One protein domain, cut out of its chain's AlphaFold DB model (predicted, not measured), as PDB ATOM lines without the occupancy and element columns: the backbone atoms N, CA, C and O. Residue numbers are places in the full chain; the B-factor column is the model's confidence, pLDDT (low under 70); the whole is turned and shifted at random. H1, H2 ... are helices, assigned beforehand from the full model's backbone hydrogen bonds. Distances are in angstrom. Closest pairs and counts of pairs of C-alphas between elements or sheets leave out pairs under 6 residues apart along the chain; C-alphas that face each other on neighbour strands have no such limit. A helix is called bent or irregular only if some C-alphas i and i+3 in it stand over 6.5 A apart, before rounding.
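AT A GLANCE: This is residues 2 to 41 and 88 to 188 of the 191 residues of an uncharacterized protein of Komagataeibacter xylinus (UniProt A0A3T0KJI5). A loose slab of helices stands roughly in a row: H2 at one end, then H4 and H5 on it, then H3 and H6, and H7 folded back on H6. Residues 2 to 8 of H1 stick out beyond H2, and H8 makes a corner with H7. The printed part has 141 residues, with eight named helices, H1 to H8 in order, and no named strand; the class is all helix. It is loose, with a radius of gyration of the C-alphas of 18.5 A, and spans 58 by 47 by 28 A.

HOW THE PARTS SIT: Start at H1, residues 2 to 9, close but not clearly touching H2, residues 12 to 31; their closest C-alphas, Leu 9 and Leu 15, are 6.8 A apart. Look next at Ala 24, where H2 touches H4, residues 119 to 131, its C-alpha 4.2 A from that of Gly 131, at a steep tilt of 38 degrees. H3, residues 91 to 114, forms a hairpin with H4, touching it with residues 110 to 114 alone; the closest C-alphas, Ser 114 and Arg 122, are 5.5 A apart. H5, residues 133 to 141, touches H2, with C-alphas 31 and 140 closest at 5.8 A. H6, residues 146 to 158, and H7, residues 162 to 178, form a hairpin at a shallow tilt of 13 degrees, closest at C-alphas 156 and 168, 4.4 A. H3 touches H6 with residues 102 to 113 alone, closest at C-alphas 109 and 151, 5.1 A. H8, residues 181 to 187, touches H7 only at the corner, closest at C-alphas 176 and 182, 5.2 A. In H1 to H6 and H8 every O i to N i+4 pair is within hydrogen-bond range; in H7, 11 of 13 are.

IN THESE COORDINATES: Find C-alpha 2 at (-12.995, 35.685, -77.798), where H1 begins. H2 measures 28.1 A, H3 34.2 A and H7 25.6 A. H7 is irregular: C-alphas 163 and 166 are 8.1 A apart. H8 ends at C-alpha 187, (22.601, 22.668, -37.064).

THE WHOLE: The farthest C-alphas, Arg 3 and Trp 88, are 63.5 A apart. Residues 42 to 87 are not printed; C-alphas 41 and 88 are 19.3 A apart across the cut. The links printed whole are tight. The pLDDT is under 70 at residues 2 to 10, 33 to 41 and 180 to 188.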
ATOM      1  N   LEU A   2     -12.758  36.124 -79.194       55.12
ATOM      2  CA  LEU A   2     -12.995  35.685 -77.798       55.12
ATOM      3  C   LEU A   2     -12.167  34.466 -77.331       55.12
ATOM      4  O   LEU A   2     -11.649  34.460 -76.220       55.12
ATOM      5  N   ARG A   3     -11.960  33.461 -78.194       55.19
ATOM      6  CA  ARG A   3     -11.147  32.262 -77.885       55.19
ATOM      7  C   ARG A   3      -9.658  32.560 -77.640       55.19
ATOM      8  O   ARG A   3      -9.023  31.861 -76.856       55.19
ATOM      9  N   ASN A   4      -9.115  33.598 -78.282       57.72
ATOM     10  CA  ASN A   4      -7.718  34.011 -78.105       57.72
ATOM     11  C   ASN A   4      -7.543  34.857 -76.842       57.72
ATOM     12  O   ASN A   4      -6.543  34.701 -76.151       57.72
ATOM     13  N   VAL A   5      -8.544  35.676 -76.502       59.75
ATOM     14  CA  VAL A   5      -8.586  36.422 -75.234       59.75
ATOM     15  C   VAL A   5      -8.686  35.459 -74.051       59.75
ATOM     16  O   VAL A   5      -7.915  35.582 -73.108       59.75
ATOM     17  N   ALA A   6      -9.539  34.432 -74.135       57.34
ATOM     18  CA  ALA A   6      -9.639  33.397 -73.106       57.34
ATOM     19  C   ALA A   6      -8.328  32.606 -72.935       57.34
ATOM     20  O   ALA A   6      -7.888  32.409 -71.809       57.34
ATOM     21  N   ARG A   7      -7.651  32.223 -74.033       54.84
ATOM     22  CA  ARG A   7      -6.338  31.549 -73.968       54.84
ATOM     23  C   ARG A   7      -5.229  32.431 -73.390       54.84
ATOM     24  O   ARG A   7      -4.400  31.921 -72.639       54.84
ATOM     25  N   LEU A   8      -5.213  33.727 -73.717       56.44
ATOM     26  CA  LEU A   8      -4.285  34.686 -73.108       56.44
ATOM     27  C   LEU A   8      -4.561  34.835 -71.606       56.44
ATOM     28  O   LEU A   8      -3.629  34.754 -70.814       56.44
ATOM     29  N   LEU A   9      -5.826  34.978 -71.203       56.38
ATOM     30  CA  LEU A   9      -6.224  35.084 -69.795       56.38
ATOM     31  C   LEU A   9      -5.916  33.813 -68.985       56.38
ATOM     32  O   LEU A   9      -5.678  33.908 -67.788       56.38
ATOM     33  N   THR A  10      -5.851  32.642 -69.627       57.12
ATOM     34  CA  THR A  10      -5.409  31.380 -69.003       57.12
ATOM     35  C   THR A  10      -3.898  31.141 -69.071       57.12
ATOM     36  O   THR A  10      -3.419  30.118 -68.588       57.12
ATOM     37  N   SER A  11      -3.121  32.049 -69.674       73.44
ATOM     38  CA  SER A  11      -1.662  31.949 -69.647       73.44
ATOM     39  C   SER A  11      -1.183  32.101 -68.208       73.44
ATOM     40  O   SER A  11      -1.469  33.111 -67.559       73.44
ATOM     41  N   GLY A  12      -0.422  31.123 -67.710       79.94
ATOM     42  CA  GLY A  12       0.073  31.123 -66.329       79.94
ATOM     43  C   GLY A  12       0.828  32.405 -65.950       79.94
ATOM     44  O   GLY A  12       0.823  32.803 -64.791       79.94
ATOM     45  N   HIS A  13       1.415  33.111 -66.922       83.25
ATOM     46  CA  HIS A  13       2.055  34.408 -66.693       83.25
ATOM     47  C   HIS A  13       1.074  35.550 -66.412       83.25
ATOM     48  O   HIS A  13       1.357  36.375 -65.548       83.25
ATOM     49  N   ILE A  14      -0.058  35.606 -67.114       85.62
ATOM     50  CA  ILE A  14      -1.061  36.661 -66.915       85.62
ATOM     51  C   ILE A  14      -1.776  36.446 -65.581       85.62
ATOM     52  O   ILE A  14      -1.901  37.388 -64.803       85.62
ATOM     53  N   LEU A  15      -2.138  35.199 -65.265       88.75
ATOM     54  CA  LEU A  15      -2.709  34.846 -63.965       88.75
ATOM     55  C   LEU A  15      -1.757  35.176 -62.811       88.75
ATOM     56  O   LEU A  15      -2.188  35.759 -61.821       88.75
ATOM     57  N   PHE A  16      -0.460  34.880 -62.958       91.00
ATOM     58  CA  PHE A  16       0.553  35.245 -61.966       91.00
ATOM     59  C   PHE A  16       0.597  36.757 -61.725       91.00
ATOM     60  O   PHE A  16       0.568  37.198 -60.579       91.00
ATOM     61  N   ILE A  17       0.651  37.554 -62.798       92.75
ATOM     62  CA  ILE A  17       0.716  39.015 -62.688       92.75
ATOM     63  C   ILE A  17      -0.535  39.547 -61.993       92.75
ATOM     64  O   ILE A  17      -0.408  40.318 -61.046       92.75
ATOM     65  N   LEU A  18      -1.727  39.119 -62.418       93.06
ATOM     66  CA  LEU A  18      -2.989  39.564 -61.823       93.06
ATOM     67  C   LEU A  18      -3.086  39.181 -60.343       93.06
ATOM     68  O   LEU A  18      -3.408  40.029 -59.514       93.06
ATOM     69  N   TYR A  19      -2.749  37.936 -60.006       93.00
ATOM     70  CA  TYR A  19      -2.798  37.436 -58.637       93.00
ATOM     71  C   TYR A  19      -1.855  38.209 -57.709       93.00
ATOM     72  O   TYR A  19      -2.289  38.735 -56.686       93.00
ATOM     73  N   PHE A  20      -0.578  38.352 -58.079       94.44
ATOM     74  CA  PHE A  20       0.379  39.070 -57.236       94.44
ATOM     75  C   PHE A  20       0.161  40.584 -57.225       94.44
ATOM     76  O   PHE A  20       0.462  41.222 -56.220       94.44
ATOM     77  N   SER A  21      -0.411  41.164 -58.284       93.06
ATOM     78  CA  SER A  21      -0.838  42.569 -58.263       93.06
ATOM     79  C   SER A  21      -1.985  42.778 -57.275       93.06
ATOM     80  O   SER A  21      -1.964  43.737 -56.509       93.06
ATOM     81  N   LEU A  22      -2.955  41.859 -57.234       94.50
ATOM     82  CA  LEU A  22      -4.036  41.899 -56.251       94.50
ATOM     83  C   LEU A  22      -3.500  41.750 -54.822       94.50
ATOM     84  O   LEU A  22      -3.860  42.545 -53.958       94.50
ATOM     85  N   LEU A  23      -2.605  40.786 -54.576       93.31
ATOM     86  CA  LEU A  23      -1.961  40.634 -53.265       93.31
ATOM     87  C   LEU A  23      -1.177  41.884 -52.860       93.31
ATOM     88  O   LEU A  23      -1.258  42.301 -51.710       93.31
ATOM     89  N   ALA A  24      -0.449  42.499 -53.794       91.69
ATOM     90  CA  ALA A  24       0.262  43.744 -53.538       91.69
ATOM     91  C   ALA A  24      -0.693  44.861 -53.098       91.69
ATOM     92  O   ALA A  24      -0.422  45.534 -52.109       91.69
ATOM     93  N   LEU A  25      -1.831  45.022 -53.780       90.00
ATOM     94  CA  LEU A  25      -2.846  46.008 -53.403       90.00
ATOM     95  C   LEU A  25      -3.434  45.730 -52.015       90.00
ATOM     96  O   LEU A  25      -3.553  46.656 -51.218       90.00
ATOM     97  N   VAL A  26      -3.750  44.469 -51.707       89.19
ATOM     98  CA  VAL A  26      -4.244  44.065 -50.380       89.19
ATOM     99  C   VAL A  26      -3.207  44.371 -49.298       89.19
ATOM    100  O   VAL A  26      -3.549  44.949 -48.271       89.19
ATOM    101  N   ASN A  27      -1.937  44.042 -49.533       87.88
ATOM    102  CA  ASN A  27      -0.863  44.314 -48.581       87.88
ATOM    103  C   ASN A  27      -0.661  45.818 -48.354       87.88
ATOM    104  O   ASN A  27      -0.544  46.242 -47.208       87.88
ATOM    105  N   ILE A  28      -0.666  46.623 -49.423       84.56
ATOM    106  CA  ILE A  28      -0.553  48.087 -49.338       84.56
ATOM    107  C   ILE A  28      -1.733  48.668 -48.556       84.56
ATOM    108  O   ILE A  28      -1.524  49.486 -47.665       84.56
ATOM    109  N   TYR A  29      -2.956  48.222 -48.849       83.75
ATOM    110  CA  TYR A  29      -4.154  48.652 -48.130       83.75
ATOM    111  C   TYR A  29      -4.085  48.294 -46.639       83.75
ATOM    112  O   TYR A  29      -4.405  49.123 -45.793       83.75
ATOM    113  N   ASN A  30      -3.620  47.086 -46.309       79.44
ATOM    114  CA  ASN A  30      -3.469  46.646 -44.923       79.44
ATOM    115  C   ASN A  30      -2.360  47.409 -44.181       79.44
ATOM    116  O   ASN A  30      -2.490  47.658 -42.986       79.44
ATOM    117  N   ALA A  31      -1.279  47.778 -44.872       74.19
ATOM    118  CA  ALA A  31      -0.184  48.558 -44.300       74.19
ATOM    119  C   ALA A  31      -0.546  50.043 -44.116       74.19
ATOM    120  O   ALA A  31      -0.064  50.683 -43.185       74.19
ATOM    121  N   PHE A  32      -1.403  50.583 -44.986       73.19
ATOM    122  CA  PHE A  32      -1.823  51.985 -44.990       73.19
ATOM    123  C   PHE A  32      -3.348  52.101 -45.163       73.19
ATOM    124  O   PHE A  32      -3.821  52.517 -46.228       73.19
ATOM    125  N   PRO A  33      -4.148  51.731 -44.147       65.38
ATOM    126  CA  PRO A  33      -5.597  51.811 -44.252       65.38
ATOM    127  C   PRO A  33      -6.037  53.272 -44.392       65.38
ATOM    128  O   PRO A  33      -5.617  54.146 -43.636       65.38
ATOM    129  N   LEU A  34      -6.948  53.538 -45.330       59.22
ATOM    130  CA  LEU A  34      -7.475  54.879 -45.638       59.22
ATOM    131  C   LEU A  34      -8.319  55.510 -44.500       59.22
ATOM    132  O   LEU A  34      -8.923  56.558 -44.706       59.22
ATOM    133  N   GLY A  35      -8.396  54.887 -43.315       51.91
ATOM    134  CA  GLY A  35      -9.429  55.151 -42.303       51.91
ATOM    135  C   GLY A  35      -8.989  55.183 -40.834       51.91
ATOM    136  O   GLY A  35      -9.828  54.951 -39.970       51.91
ATOM    137  N   GLY A  36      -7.724  55.478 -40.522       54.38
ATOM    138  CA  GLY A  36      -7.262  55.697 -39.141       54.38
ATOM    139  C   GLY A  36      -6.010  54.900 -38.777       54.38
ATOM    140  O   GLY A  36      -5.714  53.879 -39.393       54.38
ATOM    141  N   HIS A  37      -5.261  55.395 -37.784       45.97
ATOM    142  CA  HIS A  37      -4.026  54.778 -37.292       45.97
ATOM    143  C   HIS A  37      -4.256  53.304 -36.939       45.97
ATOM    144  O   HIS A  37      -5.000  52.997 -36.007       45.97
ATOM    145  N   HIS A  38      -3.616  52.383 -37.663       48.78
ATOM    146  CA  HIS A  38      -3.662  50.978 -37.288       48.78
ATOM    147  C   HIS A  38      -2.840  50.789 -35.999       48.78
ATOM    148  O   HIS A  38      -1.662  51.147 -35.984       48.78
ATOM    149  N   PRO A  39      -3.381  50.167 -34.934       50.09
ATOM    150  CA  PRO A  39      -2.625  49.825 -33.720       50.09
ATOM    151  C   PRO A  39      -1.551  48.737 -33.937       50.09
ATOM    152  O   PRO A  39      -1.024  48.198 -32.970       50.09
ATOM    153  N   LEU A  40      -1.255  48.383 -35.196       50.38
ATOM    154  CA  LEU A  40      -0.284  47.357 -35.584       50.38
ATOM    155  C   LEU A  40       1.047  47.947 -36.050       50.38
ATOM    156  O   LEU A  40       1.881  47.203 -36.542       50.38
ATOM    157  N   PHE A  41       1.301  49.247 -35.893       55.09
ATOM    158  CA  PHE A  41       2.687  49.679 -36.018       55.09
ATOM    159  C   PHE A  41       3.476  49.072 -34.862       55.09
ATOM    160  O   PHE A  41       3.274  49.403 -33.695       55.09
ATOM    161  N   TRP A  88      17.758  55.924 -27.614       95.56
ATOM    162  CA  TRP A  88      18.258  57.295 -27.424       95.56
ATOM    163  C   TRP A  88      17.498  58.375 -28.192       95.56
ATOM    164  O   TRP A  88      17.480  59.528 -27.765       95.56
ATOM    165  N   ILE A  89      16.893  58.030 -29.328       94.94
ATOM    166  CA  ILE A  89      16.196  59.003 -30.184       94.94
ATOM    167  C   ILE A  89      14.694  59.101 -29.879       94.94
ATOM    168  O   ILE A  89      14.000  59.917 -30.491       94.94
ATOM    169  N   GLY A  90      14.207  58.307 -28.919       92.44
ATOM    170  CA  GLY A  90      12.806  58.227 -28.528       92.44
ATOM    171  C   GLY A  90      11.961  57.369 -29.472       92.44
ATOM    172  O   GLY A  90      12.229  57.278 -30.670       92.44
ATOM    173  N   LEU A  91      10.902  56.765 -28.924       90.56
ATOM    174  CA  LEU A  91      10.081  55.752 -29.596       90.56
ATOM    175  C   LEU A  91       9.591  56.175 -30.985       90.56
ATOM    176  O   LEU A  91       9.785  55.442 -31.943       90.56
ATOM    177  N   GLN A  92       9.021  57.371 -31.124       88.75
ATOM    178  CA  GLN A  92       8.453  57.795 -32.405       88.75
ATOM    179  C   GLN A  92       9.511  57.890 -33.517       88.75
ATOM    180  O   GLN A  92       9.283  57.440 -34.636       88.75
ATOM    181  N   ASN A  93      10.684  58.460 -33.224       90.94
ATOM    182  CA  ASN A  93      11.769  58.546 -34.206       90.94
ATOM    183  C   ASN A  93      12.386  57.171 -34.471       90.94
ATOM    184  O   ASN A  93      12.806  56.886 -35.591       90.94
ATOM    185  N   ALA A  94      12.436  56.328 -33.441       92.44
ATOM    186  CA  ALA A  94      12.913  54.963 -33.521       92.44
ATOM    187  C   ALA A  94      12.061  54.108 -34.464       92.44
ATOM    188  O   ALA A  94      12.634  53.428 -35.312       92.44
ATOM    189  N   GLU A  95      10.731  54.206 -34.372       88.62
ATOM    190  CA  GLU A  95       9.783  53.518 -35.257       88.62
ATOM    191  C   GLU A  95      10.020  53.931 -36.721       88.62
ATOM    192  O   GLU A  95      10.304  53.109 -37.597       88.62
ATOM    193  N   TRP A  96      10.058  55.243 -36.991       87.62
ATOM    194  CA  TRP A  96      10.335  55.748 -38.339       87.62
ATOM    195  C   TRP A  96      11.685  55.292 -38.887       87.62
ATOM    196  O   TRP A  96      11.774  54.878 -40.046       87.62
ATOM    197  N   LEU A  97      12.738  55.361 -38.070       91.69
ATOM    198  CA  LEU A  97      14.073  54.944 -38.477       91.69
ATOM    199  C   LEU A  97      14.124  53.438 -38.749       91.69
ATOM    200  O   LEU A  97      14.688  53.021 -39.760       91.69
ATOM    201  N   PHE A  98      13.536  52.622 -37.877       91.31
ATOM    202  CA  PHE A  98      13.527  51.171 -38.019       91.31
ATOM    203  C   PHE A  98      12.755  50.742 -39.268       91.31
ATOM    204  O   PHE A  98      13.278  49.981 -40.087       91.31
ATOM    205  N   THR A  99      11.568  51.313 -39.481       88.31
ATOM    206  CA  THR A  99      10.776  51.114 -40.696       88.31
ATOM    207  C   THR A  99      11.549  51.548 -41.947       88.31
ATOM    208  O   THR A  99      11.622  50.792 -42.920       88.31
ATOM    209  N   ALA A 100      12.194  52.721 -41.937       91.06
ATOM    210  CA  ALA A 100      12.990  53.195 -43.071       91.06
ATOM    211  C   ALA A 100      14.162  52.252 -43.389       91.06
ATOM    212  O   ALA A 100      14.361  51.878 -44.548       91.06
ATOM    213  N   LEU A 101      14.904  51.811 -42.370       94.56
ATOM    214  CA  LEU A 101      15.974  50.824 -42.522       94.56
ATOM    215  C   LEU A 101      15.437  49.497 -43.070       94.56
ATOM    216  O   LEU A 101      16.076  48.885 -43.928       94.56
ATOM    217  N   GLY A 102      14.253  49.069 -42.637       92.94
ATOM    218  CA  GLY A 102      13.621  47.847 -43.119       92.94
ATOM    219  C   GLY A 102      13.216  47.913 -44.591       92.94
ATOM    220  O   GLY A 102      13.471  46.976 -45.361       92.94
ATOM    221  N   VAL A 103      12.651  49.046 -45.019       92.69
ATOM    222  CA  VAL A 103      12.351  49.319 -46.431       92.69
ATOM    223  C   VAL A 103      13.638  49.309 -47.252       92.69
ATOM    224  O   VAL A 103      13.702  48.617 -48.271       92.69
ATOM    225  N   LEU A 104      14.691  49.993 -46.792       96.38
ATOM    226  CA  LEU A 104      15.994  49.991 -47.460       96.38
ATOM    227  C   LEU A 104      16.573  48.579 -47.576       96.38
ATOM    228  O   LEU A 104      17.055  48.210 -48.647       96.38
ATOM    229  N   ALA A 105      16.480  47.764 -46.523       96.88
ATOM    230  CA  ALA A 105      16.967  46.389 -46.549       96.88
ATOM    231  C   ALA A 105      16.208  45.527 -47.570       96.88
ATOM    232  O   ALA A 105      16.803  44.744 -48.318       96.88
ATOM    233  N   THR A 106      14.894  45.718 -47.655       95.75
ATOM    234  CA  THR A 106      14.024  45.029 -48.611       95.75
ATOM    235  C   THR A 106      14.340  45.435 -50.050       95.75
ATOM    236  O   THR A 106      14.518  44.575 -50.915       95.75
ATOM    237  N   VAL A 107      14.481  46.739 -50.309       96.25
ATOM    238  CA  VAL A 107      14.855  47.273 -51.625       96.25
ATOM    239  C   VAL A 107      16.245  46.785 -52.024       96.25
ATOM    240  O   VAL A 107      16.414  46.295 -53.137       96.25
ATOM    241  N   ALA A 108      17.227  46.843 -51.121       97.88
ATOM    242  CA  ALA A 108      18.572  46.338 -51.375       97.88
ATOM    243  C   ALA A 108      18.552  44.848 -51.739       97.88
ATOM    244  O   ALA A 108      19.165  44.449 -52.727       97.88
ATOM    245  N   THR A 109      17.781  44.037 -51.009       97.38
ATOM    246  CA  THR A 109      17.597  42.609 -51.306       97.38
ATOM    247  C   THR A 109      17.043  42.407 -52.717       97.38
ATOM    248  O   THR A 109      17.593  41.627 -53.495       97.38
ATOM    249  N   PHE A 110      15.985  43.136 -53.079       97.38
ATOM    250  CA  PHE A 110      15.406  43.075 -54.420       97.38
ATOM    251  C   PHE A 110      16.411  43.487 -55.503       97.38
ATOM    252  O   PHE A 110      16.526  42.810 -56.525       97.38
ATOM    253  N   LEU A 111      17.154  44.578 -55.301       97.44
ATOM    254  CA  LEU A 111      18.148  45.059 -56.264       97.44
ATOM    255  C   LEU A 111      19.278  44.046 -56.463       97.44
ATOM    256  O   LEU A 111      19.661  43.788 -57.601       97.44
ATOM    257  N   LEU A 112      19.763  43.428 -55.384       96.69
ATOM    258  CA  LEU A 112      20.787  42.385 -55.449       96.69
ATOM    259  C   LEU A 112      20.298  41.146 -56.209       96.69
ATOM    260  O   LEU A 112      21.022  40.633 -57.057       96.69
ATOM    261  N   LEU A 113      19.067  40.695 -55.951       95.75
ATOM    262  CA  LEU A 113      18.490  39.521 -56.617       95.75
ATOM    263  C   LEU A 113      18.102  39.776 -58.079       95.75
ATOM    264  O   LEU A 113      18.103  38.854 -58.890       95.75
ATOM    265  N   SER A 114      17.742  41.013 -58.425       96.38
ATOM    266  CA  SER A 114      17.211  41.353 -59.751       96.38
ATOM    267  C   SER A 114      18.224  41.979 -60.708       96.38
ATOM    268  O   SER A 114      17.867  42.233 -61.859       96.38
ATOM    269  N   LYS A 115      19.466  42.213 -60.259       94.69
ATOM    270  CA  LYS A 115      20.506  42.941 -61.003       94.69
ATOM    271  C   LYS A 115      20.686  42.449 -62.442       94.69
ATOM    272  O   LYS A 115      20.675  43.262 -63.361       94.69
ATOM    273  N   ASP A 116      20.798  41.135 -62.619       94.19
ATOM    274  CA  ASP A 116      21.108  40.504 -63.909       94.19
ATOM    275  C   ASP A 116      19.878  39.799 -64.526       94.19
ATOM    276  O   ASP A 116      19.986  38.997 -65.453       94.19
ATOM    277  N   CYS A 117      18.679  40.078 -64.003       95.00
ATOM    278  CA  CYS A 117      17.440  39.458 -64.462       95.00
ATOM    279  C   CYS A 117      16.855  40.187 -65.689       95.00
ATOM    280  O   CYS A 117      16.774  41.418 -65.689       95.00
ATOM    281  N   PRO A 118      16.308  39.458 -66.686       96.00
ATOM    282  CA  PRO A 118      15.489  40.059 -67.740       96.00
ATOM    283  C   PRO A 118      14.296  40.834 -67.165       96.00
ATOM    284  O   PRO A 118      13.757  40.461 -66.118       96.00
ATOM    285  N   SER A 119      13.819  41.861 -67.876       93.00
ATOM    286  CA  SER A 119      12.739  42.754 -67.419       93.00
ATOM    287  C   SER A 119      11.481  42.010 -66.951       93.00
ATOM    288  O   SER A 119      10.934  42.326 -65.896       93.00
ATOM    289  N   GLY A 120      11.062  40.966 -67.674       91.88
ATOM    290  CA  GLY A 120       9.916  40.136 -67.291       91.88
ATOM    291  C   GLY A 120      10.126  39.361 -65.983       91.88
ATOM    292  O   GLY A 120       9.208  39.262 -65.171       91.88
ATOM    293  N   THR A 121      11.332  38.841 -65.739       93.50
ATOM    294  CA  THR A 121      11.680  38.161 -64.479       93.50
ATOM    295  C   THR A 121      11.795  39.162 -63.337       93.50
ATOM    296  O   THR A 121      11.275  38.917 -62.252       93.50
ATOM    297  N   ARG A 122      12.401  40.326 -63.593       95.44
ATOM    298  CA  ARG A 122      12.499  41.421 -62.627       95.44
ATOM    299  C   ARG A 122      11.123  41.926 -62.192       95.44
ATOM    300  O   ARG A 122      10.921  42.146 -61.003       95.44
ATOM    301  N   LEU A 123      10.164  42.028 -63.116       94.56
ATOM    302  CA  LEU A 123       8.773  42.355 -62.793       94.56
ATOM    303  C   LEU A 123       8.128  41.281 -61.909       94.56
ATOM    304  O   LEU A 123       7.513  41.611 -60.902       94.56
ATOM    305  N   LYS A 124       8.290  39.996 -62.249       94.06
ATOM    306  CA  LYS A 124       7.760  38.897 -61.424       94.06
ATOM    307  C   LYS A 124       8.361  38.905 -60.018       94.06
ATOM    308  O   LYS A 124       7.624  38.728 -59.057       94.06
ATOM    309  N   LEU A 125       9.665  39.155 -59.892       95.25
ATOM    310  CA  LEU A 125      10.332  39.316 -58.598       95.25
ATOM    311  C   LEU A 125       9.788  40.519 -57.821       95.25
ATOM    312  O   LEU A 125       9.513  40.387 -56.633       95.25
ATOM    313  N   ALA A 126       9.576  41.664 -58.475       95.50
ATOM    314  CA  ALA A 126       8.985  42.832 -57.824       95.50
ATOM    315  C   ALA A 126       7.574  42.519 -57.300       95.50
ATOM    316  O   ALA A 126       7.259  42.812 -56.150       95.50
ATOM    317  N   LEU A 127       6.753  41.849 -58.112       94.56
ATOM    318  CA  LEU A 127       5.416  41.401 -57.726       94.56
ATOM    319  C   LEU A 127       5.442  40.370 -56.590       94.56
ATOM    320  O   LEU A 127       4.579  40.419 -55.721       94.56
ATOM    321  N   LEU A 128       6.438  39.480 -56.546       94.75
ATOM    322  CA  LEU A 128       6.627  38.561 -55.421       94.75
ATOM    323  C   LEU A 128       6.927  39.313 -54.130       94.75
ATOM    324  O   LEU A 128       6.310  39.010 -53.118       94.75
ATOM    325  N   PHE A 129       7.830  40.295 -54.157       94.69
ATOM    326  CA  PHE A 129       8.142  41.116 -52.985       94.69
ATOM    327  C   PHE A 129       6.913  41.902 -52.515       94.69
ATOM    328  O   PHE A 129       6.562  41.857 -51.340       94.69
ATOM    329  N   LEU A 130       6.216  42.564 -53.440       93.19
ATOM    330  CA  LEU A 130       5.032  43.361 -53.123       93.19
ATOM    331  C   LEU A 130       3.845  42.498 -52.672       93.19
ATOM    332  O   LEU A 130       3.100  42.894 -51.782       93.19
ATOM    333  N   GLY A 131       3.669  41.305 -53.234       92.06
ATOM    334  CA  GLY A 131       2.615  40.376 -52.830       92.06
ATOM    335  C   GLY A 131       2.965  39.508 -51.615       92.06
ATOM    336  O   GLY A 131       2.110  38.753 -51.154       92.06
ATOM    337  N   ASN A 132       4.180  39.596 -51.065       92.62
ATOM    338  CA  ASN A 132       4.604  38.787 -49.922       92.62
ATOM    339  C   ASN A 132       4.020  39.324 -48.605       92.62
ATOM    340  O   ASN A 132       4.613  40.180 -47.953       92.62
ATOM    341  N   GLY A 133       2.869  38.789 -48.194       85.69
ATOM    342  CA  GLY A 133       2.221  39.151 -46.926       85.69
ATOM    343  C   GLY A 133       3.154  39.096 -45.702       85.69
ATOM    344  O   GLY A 133       3.203  40.073 -44.957       85.69
ATOM    345  N   PRO A 134       3.953  38.027 -45.497       86.69
ATOM    346  CA  PRO A 134       4.918  37.958 -44.393       86.69
ATOM    347  C   PRO A 134       5.964  39.086 -44.368       86.69
ATOM    348  O   PRO A 134       6.343  39.545 -43.291       86.69
ATOM    349  N   LEU A 135       6.427  39.552 -45.529       89.06
ATOM    350  CA  LEU A 135       7.370  40.666 -45.638       89.06
ATOM    351  C   LEU A 135       6.718  41.978 -45.185       89.06
ATOM    352  O   LEU A 135       7.307  42.709 -44.392       89.06
ATOM    353  N   TRP A 136       5.481  42.235 -45.617       86.31
ATOM    354  CA  TRP A 136       4.697  43.391 -45.170       86.31
ATOM    355  C   TRP A 136       4.357  43.332 -43.687       86.31
ATOM    356  O   TRP A 136       4.509  44.324 -42.980       86.31
ATOM    357  N   TYR A 137       3.973  42.156 -43.198       83.12
ATOM    358  CA  TYR A 137       3.749  41.914 -41.780       83.12
ATOM    359  C   TYR A 137       5.017  42.195 -40.960       83.12
ATOM    360  O   TYR A 137       4.954  42.861 -39.931       83.12
ATOM    361  N   SER A 138       6.190  41.776 -41.450       86.44
ATOM    362  CA  SER A 138       7.471  42.078 -40.807       86.44
ATOM    363  C   SER A 138       7.823  43.565 -40.828       86.44
ATOM    364  O   SER A 138       8.449  44.014 -39.874       86.44
ATOM    365  N   LEU A 139       7.504  44.296 -41.902       84.44
ATOM    366  CA  LEU A 139       7.850  45.713 -42.067       84.44
ATOM    367  C   LEU A 139       6.885  46.633 -41.320       84.44
ATOM    368  O   LEU A 139       7.309  47.369 -40.443       84.44
ATOM    369  N   ALA A 140       5.602  46.577 -41.666       75.88
ATOM    370  CA  ALA A 140       4.600  47.536 -41.211       75.88
ATOM    371  C   ALA A 140       3.723  47.000 -40.069       75.88
ATOM    372  O   ALA A 140       3.193  47.788 -39.297       75.88
ATOM    373  N   GLY A 141       3.555  45.675 -39.968       73.31
ATOM    374  CA  GLY A 141       2.617  45.059 -39.019       73.31
ATOM    375  C   GLY A 141       3.192  44.689 -37.649       73.31
ATOM    376  O   GLY A 141       2.441  44.586 -36.688       73.31
ATOM    377  N   MET A 142       4.496  44.428 -37.541       80.94
ATOM    378  CA  MET A 142       5.124  44.037 -36.267       80.94
ATOM    379  C   MET A 142       6.450  44.745 -35.992       80.94
ATOM    380  O   MET A 142       6.846  44.822 -34.835       80.94
ATOM    381  N   GLY A 143       7.148  45.269 -37.007       83.81
ATOM    382  CA  GLY A 143       8.505  45.801 -36.826       83.81
ATOM    383  C   GLY A 143       9.518  44.694 -36.500       83.81
ATOM    384  O   GLY A 143      10.314  44.803 -35.576       83.81
ATOM    385  N   ASN A 144       9.476  43.581 -37.232       88.81
ATOM    386  CA  ASN A 144      10.324  42.413 -36.971       88.81
ATOM    387  C   ASN A 144      11.673  42.506 -37.715       88.81
ATOM    388  O   ASN A 144      11.751  43.108 -38.778       88.81
ATOM    389  N   THR A 145      12.728  41.829 -37.252       90.81
ATOM    390  CA  THR A 145      14.071  41.867 -37.875       90.81
ATOM    391  C   THR A 145      14.246  40.987 -39.126       90.81
ATOM    392  O   THR A 145      15.337  40.905 -39.698       90.81
ATOM    393  N   THR A 146      13.191  40.306 -39.583       91.38
ATOM    394  CA  THR A 146      13.257  39.289 -40.653       91.38
ATOM    395  C   THR A 146      13.807  39.821 -41.977       91.38
ATOM    396  O   THR A 146      14.580  39.132 -42.639       91.38
ATOM    397  N   HIS A 147      13.440  41.036 -42.377       92.81
ATOM    398  CA  HIS A 147      13.899  41.621 -43.642       92.81
ATOM    399  C   HIS A 147      15.392  41.995 -43.615       92.81
ATOM    400  O   HIS A 147      16.066  41.868 -44.637       92.81
ATOM    401  N   PHE A 148      15.950  42.353 -42.452       94.38
ATOM    402  CA  PHE A 148      17.399  42.547 -42.296       94.38
ATOM    403  C   PHE A 148      18.159  41.234 -42.446       94.38
ATOM    404  O   PHE A 148      19.196  41.173 -43.103       94.38
ATOM    405  N   ILE A 149      17.613  40.165 -41.871       94.00
ATOM    406  CA  ILE A 149      18.173  38.820 -41.984       94.00
ATOM    407  C   ILE A 149      18.136  38.340 -43.428       94.00
ATOM    408  O   ILE A 149      19.123  37.791 -43.904       94.00
ATOM    409  N   LEU A 150      17.026  38.562 -44.136       94.00
ATOM    410  CA  LEU A 150      16.926  38.222 -45.551       94.00
ATOM    411  C   LEU A 150      18.045  38.901 -46.352       94.00
ATOM    412  O   LEU A 150      18.757  38.218 -47.089       94.00
ATOM    413  N   LEU A 151      18.259  40.207 -46.154       96.50
ATOM    414  CA  LEU A 151      19.364  40.924 -46.788       96.50
ATOM    415  C   LEU A 151      20.724  40.312 -46.421       96.50
ATOM    416  O   LEU A 151      21.537  40.054 -47.308       96.50
ATOM    417  N   ALA A 152      20.969  40.056 -45.133       95.50
ATOM    418  CA  ALA A 152      22.219  39.473 -44.650       95.50
ATOM    419  C   ALA A 152      22.504  38.112 -45.305       95.50
ATOM    420  O   ALA A 152      23.631  37.852 -45.734       95.50
ATOM    421  N   LEU A 153      21.485  37.263 -45.455       94.25
ATOM    422  CA  LEU A 153      21.607  35.974 -46.130       94.25
ATOM    423  C   LEU A 153      21.908  36.142 -47.625       94.25
ATOM    424  O   LEU A 153      22.813  35.479 -48.130       94.25
ATOM    425  N   ILE A 154      21.233  37.061 -48.328       95.38
ATOM    426  CA  ILE A 154      21.537  37.341 -49.741       95.38
ATOM    427  C   ILE A 154      22.969  37.854 -49.913       95.38
ATOM    428  O   ILE A 154      23.694  37.354 -50.772       95.38
ATOM    429  N   ILE A 155      23.420  38.795 -49.078       96.12
ATOM    430  CA  ILE A 155      24.806  39.284 -49.109       96.12
ATOM    431  C   ILE A 155      25.783  38.130 -48.859       96.12
ATOM    432  O   ILE A 155      26.770  37.995 -49.578       96.12
ATOM    433  N   SER A 156      25.491  37.268 -47.886       93.88
ATOM    434  CA  SER A 156      26.333  36.113 -47.565       93.88
ATOM    435  C   SER A 156      26.476  35.164 -48.752       93.88
ATOM    436  O   SER A 156      27.594  34.775 -49.077       93.88
ATOM    437  N   LEU A 157      25.377  34.855 -49.452       93.06
ATOM    438  CA  LEU A 157      25.400  34.031 -50.666       93.06
ATOM    439  C   LEU A 157      26.273  34.651 -51.764       93.06
ATOM    440  O   LEU A 157      27.047  33.948 -52.408       93.06
ATOM    441  N   LEU A 158      26.209  35.972 -51.954       92.31
ATOM    442  CA  LEU A 158      27.049  36.677 -52.931       92.31
ATOM    443  C   LEU A 158      28.545  36.651 -52.569       92.31
ATOM    444  O   LEU A 158      29.400  36.759 -53.455       92.31
ATOM    445  N   LEU A 159      28.859  36.505 -51.280       92.75
ATOM    446  CA  LEU A 159      30.214  36.407 -50.742       92.75
ATOM    447  C   LEU A 159      30.753  34.970 -50.685       92.75
ATOM    448  O   LEU A 159      31.925  34.806 -50.354       92.75
ATOM    449  N   LEU A 160      29.966  33.942 -51.039       89.62
ATOM    450  CA  LEU A 160      30.422  32.545 -51.124       89.62
ATOM    451  C   LEU A 160      31.365  32.330 -52.319       89.62
ATOM    452  O   LEU A 160      31.043  31.687 -53.313       89.62
ATOM    453  N   ARG A 161      32.559  32.906 -52.217       89.44
ATOM    454  CA  ARG A 161      33.691  32.759 -53.134       89.44
ATOM    455  C   ARG A 161      34.934  32.496 -52.283       89.44
ATOM    456  O   ARG A 161      34.989  33.067 -51.194       89.44
ATOM    457  N   PRO A 162      35.926  31.710 -52.747       84.81
ATOM    458  CA  PRO A 162      37.082  31.311 -51.930       84.81
ATOM    459  C   PRO A 162      37.738  32.475 -51.165       84.81
ATOM    460  O   PRO A 162      37.960  32.388 -49.964       84.81
ATOM    461  N   GLU A 163      37.903  33.616 -51.833       89.81
ATOM    462  CA  GLU A 163      38.509  34.850 -51.307       89.81
ATOM    463  C   GLU A 163      37.689  35.569 -50.208       89.81
ATOM    464  O   GLU A 163      38.187  36.469 -49.540       89.81
ATOM    465  N   ARG A 164      36.395  35.256 -50.056       91.25
ATOM    466  CA  ARG A 164      35.438  36.023 -49.229       91.25
ATOM    467  C   ARG A 164      34.625  35.162 -48.259       91.25
ATOM    468  O   ARG A 164      33.716  35.674 -47.600       91.25
ATOM    469  N   MET A 165      34.967  33.877 -48.121       91.31
ATOM    470  CA  MET A 165      34.230  32.931 -47.269       91.31
ATOM    471  C   MET A 165      34.181  33.369 -45.801       91.31
ATOM    472  O   MET A 165      33.144  33.215 -45.160       91.31
ATOM    473  N   TYR A 166      35.252  33.978 -45.279       93.06
ATOM    474  CA  TYR A 166      35.260  34.520 -43.916       93.06
ATOM    475  C   TYR A 166      34.195  35.605 -43.718       93.06
ATOM    476  O   TYR A 166      33.452  35.566 -42.740       93.06
ATOM    477  N   SER A 167      34.061  36.538 -44.666       94.75
ATOM    478  CA  SER A 167      33.037  37.584 -44.607       94.75
ATOM    479  C   SER A 167      31.625  37.003 -44.686       94.75
ATOM    480  O   SER A 167      30.752  37.433 -43.935       94.75
ATOM    481  N   ALA A 168      31.406  35.995 -45.539       92.94
ATOM    482  CA  ALA A 168      30.132  35.277 -45.591       92.94
ATOM    483  C   ALA A 168      29.809  34.619 -44.237       92.94
ATOM    484  O   ALA A 168      28.702  34.773 -43.725       92.94
ATOM    485  N   GLY A 169      30.790  33.956 -43.615       92.00
ATOM    486  CA  GLY A 169      30.642  33.329 -42.301       92.00
ATOM    487  C   GLY A 169      30.298  34.321 -41.188       92.00
ATOM    488  O   GLY A 169      29.402  34.049 -40.391       92.00
ATOM    489  N   ILE A 170      30.947  35.492 -41.158       94.38
ATOM    490  CA  ILE A 170      30.662  36.552 -40.174       94.38
ATOM    491  C   ILE A 170      29.217  37.044 -40.302       94.38
ATOM    492  O   ILE A 170      28.517  37.155 -39.298       94.38
ATOM    493  N   ILE A 171      28.752  37.312 -41.524       94.50
ATOM    494  CA  ILE A 171      27.397  37.833 -41.751       94.50
ATOM    495  C   ILE A 171      26.341  36.775 -41.405       94.50
ATOM    496  O   ILE A 171      25.352  37.099 -40.745       94.50
ATOM    497  N   ILE A 172      26.565  35.508 -41.771       92.19
ATOM    498  CA  ILE A 172      25.691  34.391 -41.373       92.19
ATOM    499  C   ILE A 172      25.658  34.251 -39.849       92.19
ATOM    500  O   ILE A 172      24.580  34.124 -39.270       92.19
ATOM    501  N   GLY A 173      26.819  34.304 -39.190       90.94
ATOM    502  CA  GLY A 173      26.928  34.232 -37.734       90.94
ATOM    503  C   GLY A 173      26.171  35.362 -37.039       90.94
ATOM    504  O   GLY A 173      25.397  35.107 -36.117       90.94
ATOM    505  N   ALA A 174      26.316  36.598 -37.525       90.69
ATOM    506  CA  ALA A 174      25.578  37.750 -37.014       90.69
ATOM    507  C   ALA A 174      24.059  37.589 -37.205       90.69
ATOM    508  O   ALA A 174      23.294  37.796 -36.264       90.69
ATOM    509  N   ALA A 175      23.607  37.149 -38.386       91.75
ATOM    510  CA  ALA A 175      22.191  36.886 -38.643       91.75
ATOM    511  C   ALA A 175      21.630  35.789 -37.717       91.75
ATOM    512  O   ALA A 175      20.532  35.934 -37.174       91.75
ATOM    513  N   ALA A 176      22.398  34.719 -37.492       88.50
ATOM    514  CA  ALA A 176      22.026  33.628 -36.596       88.50
ATOM    515  C   ALA A 176      21.963  34.062 -35.122       88.50
ATOM    516  O   ALA A 176      21.091  33.589 -34.396       88.50
ATOM    517  N   ALA A 177      22.834  34.980 -34.693       87.50
ATOM    518  CA  ALA A 177      22.777  35.569 -33.358       87.50
ATOM    519  C   ALA A 177      21.531  36.451 -33.172       87.50
ATOM    520  O   ALA A 177      20.872  36.363 -32.138       87.50
ATOM    521  N   ILE A 178      21.173  37.257 -34.182       87.25
ATOM    522  CA  ILE A 178      19.987  38.131 -34.154       87.25
ATOM    523  C   ILE A 178      18.691  37.317 -34.107       87.25
ATOM    524  O   ILE A 178      17.761  37.684 -33.391       87.25
ATOM    525  N   LYS A 179      18.609  36.212 -34.859       83.69
ATOM    526  CA  LYS A 179      17.417  35.352 -34.897       83.69
ATOM    527  C   LYS A 179      17.816  33.882 -34.755       83.69
ATOM    528  O   LYS A 179      18.048  33.199 -35.759       83.69
ATOM    529  N   PRO A 180      17.816  33.360 -33.514       66.38
ATOM    530  CA  PRO A 180      18.334  32.028 -33.182       66.38
ATOM    531  C   PRO A 180      17.627  30.867 -33.892       66.38
ATOM    532  O   PRO A 180      18.143  29.755 -33.949       66.38
ATOM    533  N   MET A 181      16.447  31.093 -34.470       63.84
ATOM    534  CA  MET A 181      15.761  30.094 -35.296       63.84
ATOM    535  C   MET A 181      16.623  29.654 -36.496       63.84
ATOM    536  O   MET A 181      16.598  28.487 -36.874       63.84
ATOM    537  N   ILE A 182      17.443  30.555 -37.050       59.59
ATOM    538  CA  ILE A 182      18.371  30.248 -38.152       59.59
ATOM    539  C   ILE A 182      19.452  29.275 -37.687       59.59
ATOM    540  O   ILE A 182      19.811  28.352 -38.411       59.59
ATOM    541  N   TRP A 183      19.934  29.429 -36.451       55.31
ATOM    542  CA  TRP A 183      20.920  28.520 -35.869       55.31
ATOM    543  C   TRP A 183      20.421  27.073 -35.814       55.31
ATOM    544  O   TRP A 183      21.195  26.153 -36.075       55.31
ATOM    545  N   ARG A 184      19.126  26.856 -35.539       58.56
ATOM    546  CA  ARG A 184      18.536  25.507 -35.572       58.56
ATOM    547  C   ARG A 184      18.592  24.894 -36.973       58.56
ATOM    548  O   ARG A 184      18.972  23.737 -37.087       58.56
ATOM    549  N   VAL A 185      18.301  25.678 -38.012       60.12
ATOM    550  CA  VAL A 185      18.374  25.236 -39.419       60.12
ATOM    551  C   VAL A 185      19.817  24.958 -39.862       60.12
ATOM    552  O   VAL A 185      20.058  24.027 -40.623       60.12
ATOM    553  N   LEU A 186      20.793  25.728 -39.367       54.69
ATOM    554  CA  LEU A 186      22.218  25.508 -39.656       54.69
ATOM    555  C   LEU A 186      22.793  24.271 -38.950       54.69
ATOM    556  O   LEU A 186      23.796  23.722 -39.400       54.69
ATOM    557  N   LYS A 187      22.183  23.844 -37.838       56.12
ATOM    558  CA  LYS A 187      22.601  22.668 -37.064       56.12
ATOM    559  C   LYS A 187      21.935  21.365 -37.483       56.12
ATOM    560  O   LYS A 187      22.429  20.312 -37.091       56.12
ATOM    561  N   THR A 188      20.840  21.411 -38.233       49.94
ATOM    562  CA  THR A 188      20.258  20.212 -38.842       49.94
ATOM    563  C   THR A 188      21.153  19.753 -39.997       49.94
ATOM    564  O   THR A 188      21.260  20.482 -40.985       49.94
TER     565      THR A 188